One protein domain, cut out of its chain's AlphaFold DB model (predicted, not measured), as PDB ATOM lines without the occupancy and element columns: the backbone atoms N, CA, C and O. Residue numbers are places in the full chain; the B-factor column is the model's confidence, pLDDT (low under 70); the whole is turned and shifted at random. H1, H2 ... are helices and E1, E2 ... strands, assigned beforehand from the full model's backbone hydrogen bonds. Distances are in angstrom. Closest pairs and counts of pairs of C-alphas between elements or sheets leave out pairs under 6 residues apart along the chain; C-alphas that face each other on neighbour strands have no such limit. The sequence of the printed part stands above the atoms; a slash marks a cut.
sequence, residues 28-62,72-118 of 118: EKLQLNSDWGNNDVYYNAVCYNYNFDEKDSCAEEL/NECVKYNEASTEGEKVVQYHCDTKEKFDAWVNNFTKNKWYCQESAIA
ATOM      1  N   GLU A  28      29.753 -42.541  32.702       62.97
ATOM      2  CA  GLU A  28      31.059 -42.677  33.334       62.97
ATOM      3  C   GLU A  28      31.179 -41.668  34.470       62.97
ATOM      4  O   GLU A  28      31.053 -40.456  34.290       62.97
ATOM      5  N   LYS A  29      31.381 -42.199  35.672       67.31
ATOM      6  CA  LYS A  29      31.580 -41.441  36.899       67.31
ATOM      7  C   LYS A  29      33.045 -41.536  37.289       67.31
ATOM      8  O   LYS A  29      33.567 -42.626  37.523       67.31
ATOM      9  N   LEU A  30      33.694 -40.393  37.427       66.44
ATOM     10  CA  LEU A  30      35.036 -40.304  37.977       66.44
ATOM     11  C   LEU A  30      34.965 -39.815  39.412       66.44
ATOM     12  O   LEU A  30      34.279 -38.842  39.706       66.44
ATOM     13  N   GLN A  31      35.652 -40.511  40.310       71.81
ATOM     14  CA  GLN A  31      35.803 -40.087  41.698       71.81
ATOM     15  C   GLN A  31      37.280 -39.837  41.966       71.81
ATOM     16  O   GLN A  31      38.098 -40.746  41.843       71.81
ATOM     17  N   LEU A  32      37.621 -38.606  42.312       68.50
ATOM     18  CA  LEU A  32      38.956 -38.213  42.733       68.50
ATOM     19  C   LEU A  32      38.941 -38.093  44.246       68.50
ATOM     20  O   LEU A  32      38.138 -37.340  44.775       68.50
ATOM     21  N   ASN A  33      39.835 -38.790  44.931       70.31
ATOM     22  CA  ASN A  33      40.019 -38.669  46.371       70.31
ATOM     23  C   ASN A  33      41.433 -38.170  46.650       70.31
ATOM     24  O   ASN A  33      42.377 -38.680  46.054       70.31
ATOM     25  N   SER A  34      41.603 -37.228  47.573       64.50
ATOM     26  CA  SER A  34      42.919 -36.906  48.130       64.50
ATOM     27  C   SER A  34      42.915 -37.077  49.645       64.50
ATOM     28  O   SER A  34      42.027 -36.561  50.326       64.50
ATOM     29  N   ASP A  35      43.895 -37.832  50.134       60.69
ATOM     30  CA  ASP A  35      44.220 -38.009  51.549       60.69
ATOM     31  C   ASP A  35      45.646 -37.493  51.721       60.69
ATOM     32  O   ASP A  35      46.539 -37.901  50.975       60.69
ATOM     33  N   TRP A  36      45.860 -36.546  52.633       60.66
ATOM     34  CA  TRP A  36      47.212 -36.107  52.961       60.66
ATOM     35  C   TRP A  36      47.565 -36.704  54.306       60.66
ATOM     36  O   TRP A  36      46.821 -36.540  55.274       60.66
ATOM     37  N   GLY A  37      48.740 -37.328  54.380       46.06
ATOM     38  CA  GLY A  37      49.288 -37.815  55.637       46.06
ATOM     39  C   GLY A  37      49.222 -36.730  56.718       46.06
ATOM     40  O   GLY A  37      50.014 -35.789  56.688       46.06
ATOM     41  N   ASN A  38      48.295 -36.916  57.665       51.06
ATOM     42  CA  ASN A  38      48.009 -36.105  58.858       51.06
ATOM     43  C   ASN A  38      47.094 -34.867  58.725       51.06
ATOM     44  O   ASN A  38      47.130 -34.036  59.631       51.06
ATOM     45  N   ASN A  39      46.263 -34.724  57.687       56.12
ATOM     46  CA  ASN A  39      45.263 -33.643  57.659       56.12
ATOM     47  C   ASN A  39      43.851 -34.115  58.022       56.12
ATOM     48  O   ASN A  39      43.353 -35.078  57.453       56.12
ATOM     49  N   ASP A  40      43.171 -33.344  58.874       63.50
ATOM     50  CA  ASP A  40      41.755 -33.521  59.241       63.50
ATOM     51  C   ASP A  40      40.780 -33.170  58.094       63.50
ATOM     52  O   ASP A  40      39.590 -33.017  58.325       63.50
ATOM     53  N   VAL A  41      41.266 -32.939  56.867       65.62
ATOM     54  CA  VAL A  41      40.433 -32.533  55.724       65.62
ATOM     55  C   VAL A  41      40.847 -33.298  54.474       65.62
ATOM     56  O   VAL A  41      41.943 -33.110  53.942       65.62
ATOM     57  N   TYR A  42      39.919 -34.104  53.979       74.56
ATOM     58  CA  TYR A  42      39.990 -34.870  52.744       74.56
ATOM     59  C   TYR A  42      39.220 -34.136  51.647       74.56
ATOM     60  O   TYR A  42      38.176 -33.537  51.901       74.56
ATOM     61  N   TYR A  43      39.698 -34.199  50.406       78.50
ATOM     62  CA  TYR A  43      38.972 -33.630  49.263       78.50
ATOM     63  C   TYR A  43      38.495 -34.739  48.340       78.50
ATOM     64  O   TYR A  43      39.266 -35.639  48.000       78.50
ATOM     65  N   ASN A  44      37.234 -34.648  47.927       83.88
ATOM     66  CA  ASN A  44      36.620 -35.551  46.969       83.88
ATOM     67  C   ASN A  44      35.982 -34.744  45.837       83.88
ATOM     68  O   ASN A  44      35.274 -33.772  46.099       83.88
ATOM     69  N   ALA A  45      36.212 -35.149  44.592       82.88
ATOM     70  CA  ALA A  45      35.483 -34.642  43.443       82.88
ATOM     71  C   ALA A  45      34.799 -35.786  42.717       82.88
ATOM     72  O   ALA A  45      35.415 -36.807  42.408       82.88
ATOM     73  N   VAL A  46      33.532 -35.571  42.384       83.56
ATOM     74  CA  VAL A  46      32.788 -36.460  41.507       83.56
ATOM     75  C   VAL A  46      32.569 -35.756  40.179       83.56
ATOM     76  O   VAL A  46      31.877 -34.742  40.128       83.56
ATOM     77  N   CYS A  47      33.168 -36.291  39.119       80.69
ATOM     78  CA  CYS A  47      33.061 -35.762  37.769       80.69
ATOM     79  C   CYS A  47      32.238 -36.694  36.885       80.69
ATOM     80  O   CYS A  47      32.385 -37.918  36.945       80.69
ATOM     81  N   TYR A  48      31.401 -36.106  36.041       77.44
ATOM     82  CA  TYR A  48      30.515 -36.823  35.141       77.44
ATOM     83  C   TYR A  48      30.653 -36.284  33.727       77.44
ATOM     84  O   TYR A  48      30.788 -35.080  33.511       77.44
ATOM     85  N   ASN A  49      30.583 -37.190  32.764       73.94
ATOM     86  CA  ASN A  49      30.711 -36.891  31.344       73.94
ATOM     87  C   ASN A  49      29.426 -36.367  30.685       73.94
ATOM     88  O   ASN A  49      29.323 -36.369  29.462       73.94
ATOM     89  N   TYR A  50      28.444 -35.949  31.480       69.38
ATOM     90  CA  TYR A  50      27.184 -35.367  31.032       69.38
ATOM     91  C   TYR A  50      26.729 -34.288  32.017       69.38
ATOM     92  O   TYR A  50      27.126 -34.282  33.186       69.38
ATOM     93  N   ASN A  51      25.882 -33.380  31.545       67.56
ATOM     94  CA  ASN A  51      25.286 -32.330  32.358       67.56
ATOM     95  C   ASN A  51      23.948 -32.811  32.954       67.56
ATOM     96  O   ASN A  51      23.000 -33.074  32.219       67.56
ATOM     97  N   PHE A  52      23.860 -32.903  34.285       62.69
ATOM     98  CA  PHE A  52      22.643 -33.324  35.000       62.69
ATOM     99  C   PHE A  52      21.479 -32.345  34.879       62.69
ATOM    100  O   PHE A  52      20.324 -32.761  34.980       62.69
ATOM    101  N   ASP A  53      21.781 -31.061  34.690       61.03
ATOM    102  CA  ASP A  53      20.781 -29.997  34.604       61.03
ATOM    103  C   ASP A  53      20.198 -29.873  33.187       61.03
ATOM    104  O   ASP A  53      19.182 -29.210  32.969       61.03
ATOM    105  N   GLU A  54      20.805 -30.554  32.212       62.00
ATOM    106  CA  GLU A  54      20.338 -30.621  30.835       62.00
ATOM    107  C   GLU A  54      19.629 -31.949  30.576       62.00
ATOM    108  O   GLU A  54      20.229 -33.021  30.515       62.00
ATOM    109  N   LYS A  55      18.315 -31.856  30.359       51.22
ATOM    110  CA  LYS A  55      17.408 -32.995  30.155       51.22
ATOM    111  C   LYS A  55      17.846 -33.967  29.044       51.22
ATOM    112  O   LYS A  55      17.499 -35.144  29.118       51.22
ATOM    113  N   ASP A  56      18.603 -33.475  28.062       57.31
ATOM    114  CA  ASP A  56      19.024 -34.213  26.867       57.31
ATOM    115  C   ASP A  56      20.559 -34.334  26.732       57.31
ATOM    116  O   ASP A  56      21.067 -34.593  25.640       57.31
ATOM    117  N   SER A  57      21.318 -34.137  27.818       59.31
ATOM    118  CA  SER A  57      22.777 -34.294  27.790       59.31
ATOM    119  C   SER A  57      23.167 -35.771  27.662       59.31
ATOM    120  O   SER A  57      22.744 -36.601  28.469       59.31
ATOM    121  N   CYS A  58      23.985 -36.110  26.662       59.53
ATOM    122  CA  CYS A  58      24.563 -37.445  26.526       59.53
ATOM    123  C   CYS A  58      26.000 -37.481  27.057       59.53
ATOM    124  O   CYS A  58      26.769 -36.547  26.862       59.53
ATOM    125  N   ALA A  59      26.352 -38.606  27.676       64.44
ATOM    126  CA  ALA A  59      27.691 -38.920  28.164       64.44
ATOM    127  C   ALA A  59      28.754 -38.883  27.045       64.44
ATOM    128  O   ALA A  59      28.593 -39.573  26.039       64.44
ATOM    129  N   GLU A  60      29.844 -38.128  27.210       62.03
ATOM    130  CA  GLU A  60      31.029 -38.172  26.328       62.03
ATOM    131  C   GLU A  60      32.039 -39.248  26.797       62.03
ATOM    132  O   GLU A  60      32.334 -39.359  27.982       62.03
ATOM    133  N   GLU A  61      32.583 -40.080  25.903       57.84
ATOM    134  CA  GLU A  61      33.495 -41.176  26.297       57.84
ATOM    135  C   GLU A  61      34.803 -40.697  26.969       57.84
ATOM    136  O   GLU A  61      35.435 -39.740  26.520       57.84
ATOM    137  N   LEU A  62      35.297 -41.448  27.967       55.50
ATOM    138  CA  LEU A  62      36.606 -41.243  28.620       55.50
ATOM    139  C   LEU A  62      37.820 -41.404  27.698       55.50
ATOM    140  O   LEU A  62      38.935 -41.076  28.103       55.50
ATOM    141  N   ASN A  72      52.342 -35.600  37.407       55.88
ATOM    142  CA  ASN A  72      51.263 -35.043  38.244       55.88
ATOM    143  C   ASN A  72      49.982 -35.895  38.201       55.88
ATOM    144  O   ASN A  72      48.860 -35.384  38.196       55.88
ATOM    145  N   GLU A  73      50.140 -37.212  38.135       69.12
ATOM    146  CA  GLU A  73      49.009 -38.113  37.932       69.12
ATOM    147  C   GLU A  73      48.430 -38.578  39.266       69.12
ATOM    148  O   GLU A  73      49.139 -39.134  40.109       69.12
ATOM    149  N   CYS A  74      47.127 -38.368  39.461       75.75
ATOM    150  CA  CYS A  74      46.391 -39.117  40.465       75.75
ATOM    151  C   CYS A  74      46.399 -40.599  40.063       75.75
ATOM    152  O   CYS A  74      46.217 -40.947  38.896       75.75
ATOM    153  N   VAL A  75      46.607 -41.492  41.022       78.25
ATOM    154  CA  VAL A  75      46.756 -42.927  40.777       78.25
ATOM    155  C   VAL A  75      45.385 -43.585  40.732       78.25
ATOM    156  O   VAL A  75      44.627 -43.516  41.700       78.25
ATOM    157  N   LYS A  76      45.057 -44.271  39.632       80.38
ATOM    158  CA  LYS A  76      43.860 -45.119  39.586       80.38
ATOM    159  C   LYS A  76      43.992 -46.228  40.628       80.38
ATOM    160  O   LYS A  76      44.930 -47.017  40.550       80.38
ATOM    161  N   TYR A  77      43.042 -46.326  41.550       77.31
ATOM    162  CA  TYR A  77      43.073 -47.359  42.592       77.31
ATOM    163  C   TYR A  77      41.873 -48.306  42.544       77.31
ATOM    164  O   TYR A  77      41.951 -49.405  43.088       77.31
ATOM    165  N   ASN A  78      40.780 -47.924  41.877       74.69
ATOM    166  CA  ASN A  78      39.621 -48.793  41.712       74.69
ATOM    167  C   ASN A  78      38.885 -48.508  40.399       74.69
ATOM    168  O   ASN A  78      38.849 -47.378  39.912       74.69
ATOM    169  N   GLU A  79      38.277 -49.546  39.840       80.75
ATOM    170  CA  GLU A  79      37.426 -49.469  38.660       80.75
ATOM    171  C   GLU A  79      36.285 -50.472  38.819       80.75
ATOM    172  O   GLU A  79      36.513 -51.671  38.977       80.75
ATOM    173  N   ALA A  80      35.052 -49.975  38.776       75.38
ATOM    174  CA  ALA A  80      33.843 -50.782  38.823       75.38
ATOM    175  C   ALA A  80      33.019 -50.525  37.562       75.38
ATOM    176  O   ALA A  80      32.943 -49.403  37.071       75.38
ATOM    177  N   SER A  81      32.411 -51.565  37.004       75.19
ATOM    178  CA  SER A  81      31.534 -51.449  35.838       75.19
ATOM    179  C   SER A  81      30.289 -52.297  36.046       75.19
ATOM    180  O   SER A  81      30.381 -53.456  36.443       75.19
ATOM    181  N   THR A  82      29.131 -51.713  35.765       69.19
ATOM    182  CA  THR A  82      27.820 -52.371  35.710       69.19
ATOM    183  C   THR A  82      27.226 -52.196  34.307       69.19
ATOM    184  O   THR A  82      27.819 -51.514  33.471       69.19
ATOM    185  N   GLU A  83      26.069 -52.803  34.020       61.06
ATOM    186  CA  GLU A  83      25.442 -52.763  32.684       61.06
ATOM    187  C   GLU A  83      25.106 -51.346  32.173       61.06
ATOM    188  O   GLU A  83      24.910 -51.180  30.973       61.06
ATOM    189  N   GLY A  84      25.100 -50.319  33.031       62.25
ATOM    190  CA  GLY A  84      24.819 -48.933  32.631       62.25
ATOM    191  C   GLY A  84      25.793 -47.874  33.152       62.25
ATOM    192  O   GLY A  84      25.692 -46.721  32.740       62.25
ATOM    193  N   GLU A  85      26.731 -48.232  34.032       68.81
ATOM    194  CA  GLU A  85      27.614 -47.268  34.698       68.81
ATOM    195  C   GLU A  85      29.030 -47.826  34.848       68.81
ATOM    196  O   GLU A  85      29.220 -48.940  35.346       68.81
ATOM    197  N   LYS A  86      30.029 -47.028  34.465       74.00
ATOM    198  CA  LYS A  86      31.437 -47.248  34.793       74.00
ATOM    199  C   LYS A  86      31.875 -46.211  35.820       74.00
ATOM    200  O   LYS A  86      31.741 -45.014  35.598       74.00
ATOM    201  N   VAL A  87      32.447 -46.668  36.926       78.25
ATOM    202  CA  VAL A  87      33.034 -45.815  37.958       78.25
ATOM    203  C   VAL A  87      34.535 -46.042  37.976       78.25
ATOM    204  O   VAL A  87      34.978 -47.166  38.206       78.25
ATOM    205  N   VAL A  88      35.325 -44.988  37.779       78.50
ATOM    206  CA  VAL A  88      36.782 -45.053  37.960       78.50
ATOM    207  C   VAL A  88      37.178 -44.139  39.106       78.50
ATOM    208  O   VAL A  88      36.782 -42.974  39.150       78.50
ATOM    209  N   GLN A  89      37.934 -44.682  40.055       80.19
ATOM    210  CA  GLN A  89      38.390 -43.943  41.220       80.19
ATOM    211  C   GLN A  89      39.898 -43.712  41.149       80.19
ATOM    212  O   GLN A  89      40.684 -44.634  40.912       80.19
ATOM    213  N   TYR A  90      40.284 -42.469  41.397       83.00
ATOM    214  CA  TYR A  90      41.652 -41.987  41.389       83.00
ATOM    215  C   TYR A  90      42.004 -41.420  42.759       83.00
ATOM    216  O   TYR A  90      41.169 -40.817  43.432       83.00
ATOM    217  N   HIS A  91      43.249 -41.621  43.166       83.94
ATOM    218  CA  HIS A  91      43.799 -41.120  44.407       83.94
ATOM    219  C   HIS A  91      44.905 -40.108  44.110       83.94
ATOM    220  O   HIS A  91      45.887 -40.435  43.448       83.94
ATOM    221  N   CYS A  92      44.741 -38.884  44.585       81.88
ATOM    222  CA  CYS A  92      45.710 -37.811  44.448       81.88
ATOM    223  C   CYS A  92      46.444 -37.641  45.781       81.88
ATOM    224  O   CYS A  92      45.822 -37.393  46.809       81.88
ATOM    225  N   ASP A  93      47.767 -37.725  45.762       78.69
ATOM    226  CA  ASP A  93      48.636 -37.552  46.931       78.69
ATOM    227  C   ASP A  93      48.801 -36.077  47.353       78.69
ATOM    228  O   ASP A  93      49.314 -35.801  48.434       78.69
ATOM    229  N   THR A  94      48.358 -35.114  46.529       79.75
ATOM    230  CA  THR A  94      48.370 -33.674  46.852       79.75
ATOM    231  C   THR A  94      47.109 -32.947  46.364       79.75
ATOM    232  O   THR A  94      46.475 -33.361  45.387       79.75
ATOM    233  N   LYS A  95      46.769 -31.806  46.999       82.00
ATOM    234  CA  LYS A  95      45.697 -30.901  46.525       82.00
ATOM    235  C   LYS A  95      45.945 -30.392  45.119       82.00
ATOM    236  O   LYS A  95      45.021 -30.301  44.329       82.00
ATOM    237  N   GLU A  96      47.192 -30.038  44.827       82.25
ATOM    238  CA  GLU A  96      47.576 -29.459  43.542       82.25
ATOM    239  C   GLU A  96      47.278 -30.433  42.397       82.25
ATOM    240  O   GLU A  96      46.735 -30.034  41.369       82.25
ATOM    241  N   LYS A  97      47.552 -31.728  42.604       79.81
ATOM    242  CA  LYS A  97      47.226 -32.780  41.635       79.81
ATOM    243  C   LYS A  97      45.722 -32.990  41.505       79.81
ATOM    244  O   LYS A  97      45.221 -33.084  40.387       79.81
ATOM    245  N   PHE A  98      45.002 -33.002  42.629       84.50
ATOM    246  CA  PHE A  98      43.541 -33.052  42.635       84.50
ATOM    247  C   PHE A  98      42.933 -31.887  41.831       84.50
ATOM    248  O   PHE A  98      42.143 -32.119  40.918       84.50
ATOM    249  N   ASP A  99      43.374 -30.655  42.088       84.50
ATOM    250  CA  ASP A  99      42.887 -29.448  41.413       84.50
ATOM    251  C   ASP A  99      43.233 -29.437  39.930       84.50
ATOM    252  O   ASP A  99      42.409 -29.046  39.102       84.50
ATOM    253  N   ALA A 100      44.434 -29.881  39.562       82.38
ATOM    254  CA  ALA A 100      44.820 -30.010  38.164       82.38
ATOM    255  C   ALA A 100      43.894 -30.982  37.414       82.38
ATOM    256  O   ALA A 100      43.455 -30.673  36.302       82.38
ATOM    257  N   TRP A 101      43.545 -32.113  38.034       81.62
ATOM    258  CA  TRP A 101      42.629 -33.100  37.459       81.62
ATOM    259  C   TRP A 101      41.201 -32.563  37.320       81.62
ATOM    260  O   TRP A 101      40.645 -32.621  36.223       81.62
ATOM    261  N   VAL A 102      40.629 -31.970  38.375       81.94
ATOM    262  CA  VAL A 102      39.278 -31.376  38.325       81.94
ATOM    263  C   VAL A 102      39.192 -30.264  37.275       81.94
ATOM    264  O   VAL A 102      38.252 -30.222  36.475       81.94
ATOM    265  N   ASN A 103      40.205 -29.394  37.213       83.62
ATOM    266  CA  ASN A 103      40.269 -28.335  36.209       83.62
ATOM    267  C   ASN A 103      40.372 -28.897  34.787       83.62
ATOM    268  O   ASN A 103      39.778 -28.338  33.863       83.62
ATOM    269  N   ASN A 104      41.115 -29.989  34.586       79.12
ATOM    270  CA  ASN A 104      41.212 -30.629  33.278       79.12
ATOM    271  C   ASN A 104      39.870 -31.242  32.853       79.12
ATOM    272  O   ASN A 104      39.435 -31.028  31.724       79.12
ATOM    273  N   PHE A 105      39.174 -31.937  33.754       78.19
ATOM    274  CA  PHE A 105      37.836 -32.465  33.475       78.19
ATOM    275  C   PHE A 105      36.851 -31.350  33.117       78.19
ATOM    276  O   PHE A 105      36.218 -31.405  32.064       78.19
ATOM    277  N   THR A 106      36.815 -30.280  33.911       76.06
ATOM    278  CA  THR A 106      35.956 -29.117  33.642       76.06
ATOM    279  C   THR A 106      36.252 -28.478  32.276       76.06
ATOM    280  O   THR A 106      35.330 -28.164  31.524       76.06
ATOM    281  N   LYS A 107      37.532 -28.329  31.891       77.06
ATOM    282  CA  LYS A 107      37.922 -27.827  30.553       77.06
ATOM    283  C   LYS A 107      37.427 -28.715  29.413       77.06
ATOM    284  O   LYS A 107      37.120 -28.205  28.339       77.06
ATOM    285  N   ASN A 108      37.329 -30.018  29.656       72.19
ATOM    286  CA  ASN A 108      36.787 -30.991  28.715       72.19
ATOM    287  C   ASN A 108      35.264 -31.152  28.845       72.19
ATOM    288  O   ASN A 108      34.724 -32.151  28.394       72.19
ATOM    289  N   LYS A 109      34.568 -30.163  29.430       73.69
ATOM    290  CA  LYS A 109      33.104 -30.119  29.589       73.69
ATOM    291  C   LYS A 109      32.516 -31.203  30.496       73.69
ATOM    292  O   LYS A 109      31.308 -31.419  30.479       73.69
ATOM    293  N   TRP A 110      33.337 -31.849  31.316       77.75
ATOM    294  CA  TRP A 110      32.819 -32.708  32.372       77.75
ATOM    295  C   TRP A 110      32.286 -31.846  33.510       77.75
ATOM    296  O   TRP A 110      32.890 -30.838  33.882       77.75
ATOM    297  N   TYR A 111      31.171 -32.267  34.091       79.88
ATOM    298  CA  TYR A 111      30.613 -31.619  35.264       79.88
ATOM    299  C   TYR A 111      31.235 -32.222  36.523       79.88
ATOM    300  O   TYR A 111      31.007 -33.395  36.818       79.88
ATOM    301  N   CYS A 112      32.021 -31.434  37.260       82.19
ATOM    302  CA  CYS A 112      32.682 -31.854  38.493       82.19
ATOM    303  C   CYS A 112      32.071 -31.171  39.717       82.19
ATOM    304  O   CYS A 112      31.971 -29.947  39.769       82.19
ATOM    305  N   GLN A 113      31.729 -31.960  40.731       84.56
ATOM    306  CA  GLN A 113      31.319 -31.473  42.041       84.56
ATOM    307  C   GLN A 113      32.397 -31.796  43.074       84.56
ATOM    308  O   GLN A 113      32.635 -32.964  43.381       84.56
ATOM    309  N   GLU A 114      33.019 -30.756  43.624       87.12
ATOM    310  CA  GLU A 114      34.002 -30.864  44.702       87.12
ATOM    311  C   GLU A 114      33.337 -30.830  46.084       87.12
ATOM    312  O   GLU A 114      32.341 -30.144  46.314       87.12
ATOM    313  N   SER A 115      33.924 -31.558  47.029       83.62
ATOM    314  CA  SER A 115      33.526 -31.590  48.433       83.62
ATOM    315  C   SER A 115      34.758 -31.714  49.325       83.62
ATOM    316  O   SER A 115      35.677 -32.479  49.031       83.62
ATOM    317  N   ALA A 116      34.768 -30.952  50.416       80.69
ATOM    318  CA  ALA A 116      35.707 -31.132  51.514       80.69
ATOM    319  C   ALA A 116      35.024 -31.979  52.595       80.69
ATOM    320  O   ALA A 116      33.890 -31.692  52.984       80.69
ATOM    321  N   ILE A 117      35.700 -33.026  53.048       75.00
ATOM    322  CA  ILE A 117      35.240 -33.966  54.067       75.00
ATOM    323  C   ILE A 117      36.179 -33.793  55.259       75.00
ATOM    324  O   ILE A 117      37.382 -33.986  55.106       75.00
ATOM    325  N   ALA A 118      35.635 -33.386  56.405       65.25
ATOM    326  CA  ALA A 118      36.359 -33.237  57.667       65.25
ATOM    327  C   ALA A 118      36.030 -34.382  58.632       65.25
ATOM    328  O   ALA A 118      34.900 -34.918  58.518       65.25
TER     329      ALA A 118
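AT A GLANCE: This is residues 28 to 62 and 72 to 118 of the 118 residues of an uncharacterized protein of Conidiobolus coronatus (strain ATCC 28846 / CBS 209.66 / NRRL 28638) (UniProt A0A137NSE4). A twisted sheet of five strands forms a wall, with one helix, H1, packed lengthwise over one face, above E1 and E2; the other face is bare in the printed part. Beyond the two ends of the strands, the link from E1 to E2 and the stretch of residues 49 to 62 after E2 lengthen the outline in opposite directions. The printed part has 82 residues, with one named helix and five named strands in the chain order E1, E2, E3, E4, H1, E5. The sheet has the order E3, E4, E1, E2, E5 and is mixed, and the class is mixed, helices and strands. The whole is compact, with a radius of gyration of the C-alphas of 13.1 A, yet its outline is elongated, spanning 43 by 24 by 23 A.

HOW THE PARTS SIT: The sheet runs, strand beside strand, from E3, residues 75 to 81, to E4, residues 85 to 92, E1, residues 28 to 34, E2, residues 42 to 48, and E5, residues 111 to 117. E3 and E5 are its edge strands. From edge to edge the strands' lines turn by 64 degrees, and its C-alphas lie up to 6.5 A off the best plane through them. E4 and E1 are parallel at 20 degrees, with N 31 and O 88 within hydrogen-bond range at 2.9 A and N 90 and O 31 at 2.8 A. E1 and E2 form an antiparallel hairpin at 166 degrees, with N 32 and O 45 within hydrogen-bond range at 2.8 A. E2 and E5 are antiparallel at 162 degrees, with N 44 and O 115 within hydrogen-bond range at 2.9 A. E3 and E4 form an antiparallel hairpin at 167 degrees, with N 80 and O 87 within hydrogen-bond range at 2.9 A. E3 and E5 are apart, and so are E4 and E5. H1, residues 95 to 107, is on the sheet at a height over the sheet of 8.9 A, and the sheet and H1 are two layers, a sheet with a helix on one face. It lies over E1 and E2 and runs along the strands, at 15 degrees to E1 on the local plane. The closest C-alphas of H1 and E2 are those of Val 102 and Ala 45, 7.2 A apart; those of H1 and E5 are Thr 106 and Cys 112, 6.5 A apart. E4, H1 and E5 make a split strand-helix-strand unit, two strands that run the same way with a helix between them in the chain and E1 and E2 between them in the sheet; its crossover is right-handed. In H1 every O i to N i+4 pair is within hydrogen-bond range.

IN THESE COORDINATES: E1 begins at C-alpha 28, at (31.059, -42.677, 33.334), and is 19.8 A long from first to last C-alpha. E2 measures 20.1 A, E3 18.1 A and E4, the longest strand with 8 residues, 22.6 A. H1 measures 18.0 A and begins at C-alpha 95, at (45.697, -30.901, 46.525). E5 measures 19.5 A and ends at C-alpha 117, at (35.240, -33.966, 54.067).

THE WHOLE: The two C-alphas farthest apart are those of Asn 38 and Asp 56, 43.2 A. Residues 63 to 71 are not printed, and C-alphas 62 and 72 are 18.6 A apart across this cut, which falls in the link from E2 to E3. The link from E1 to E2 is short; those from E3 to E4, E4 to H1 and H1 to E5 are tight. The mean pLDDT of the printed part is 72.4, and 32 residues are under 70, among them residues 34 to 41 and 50 to 62.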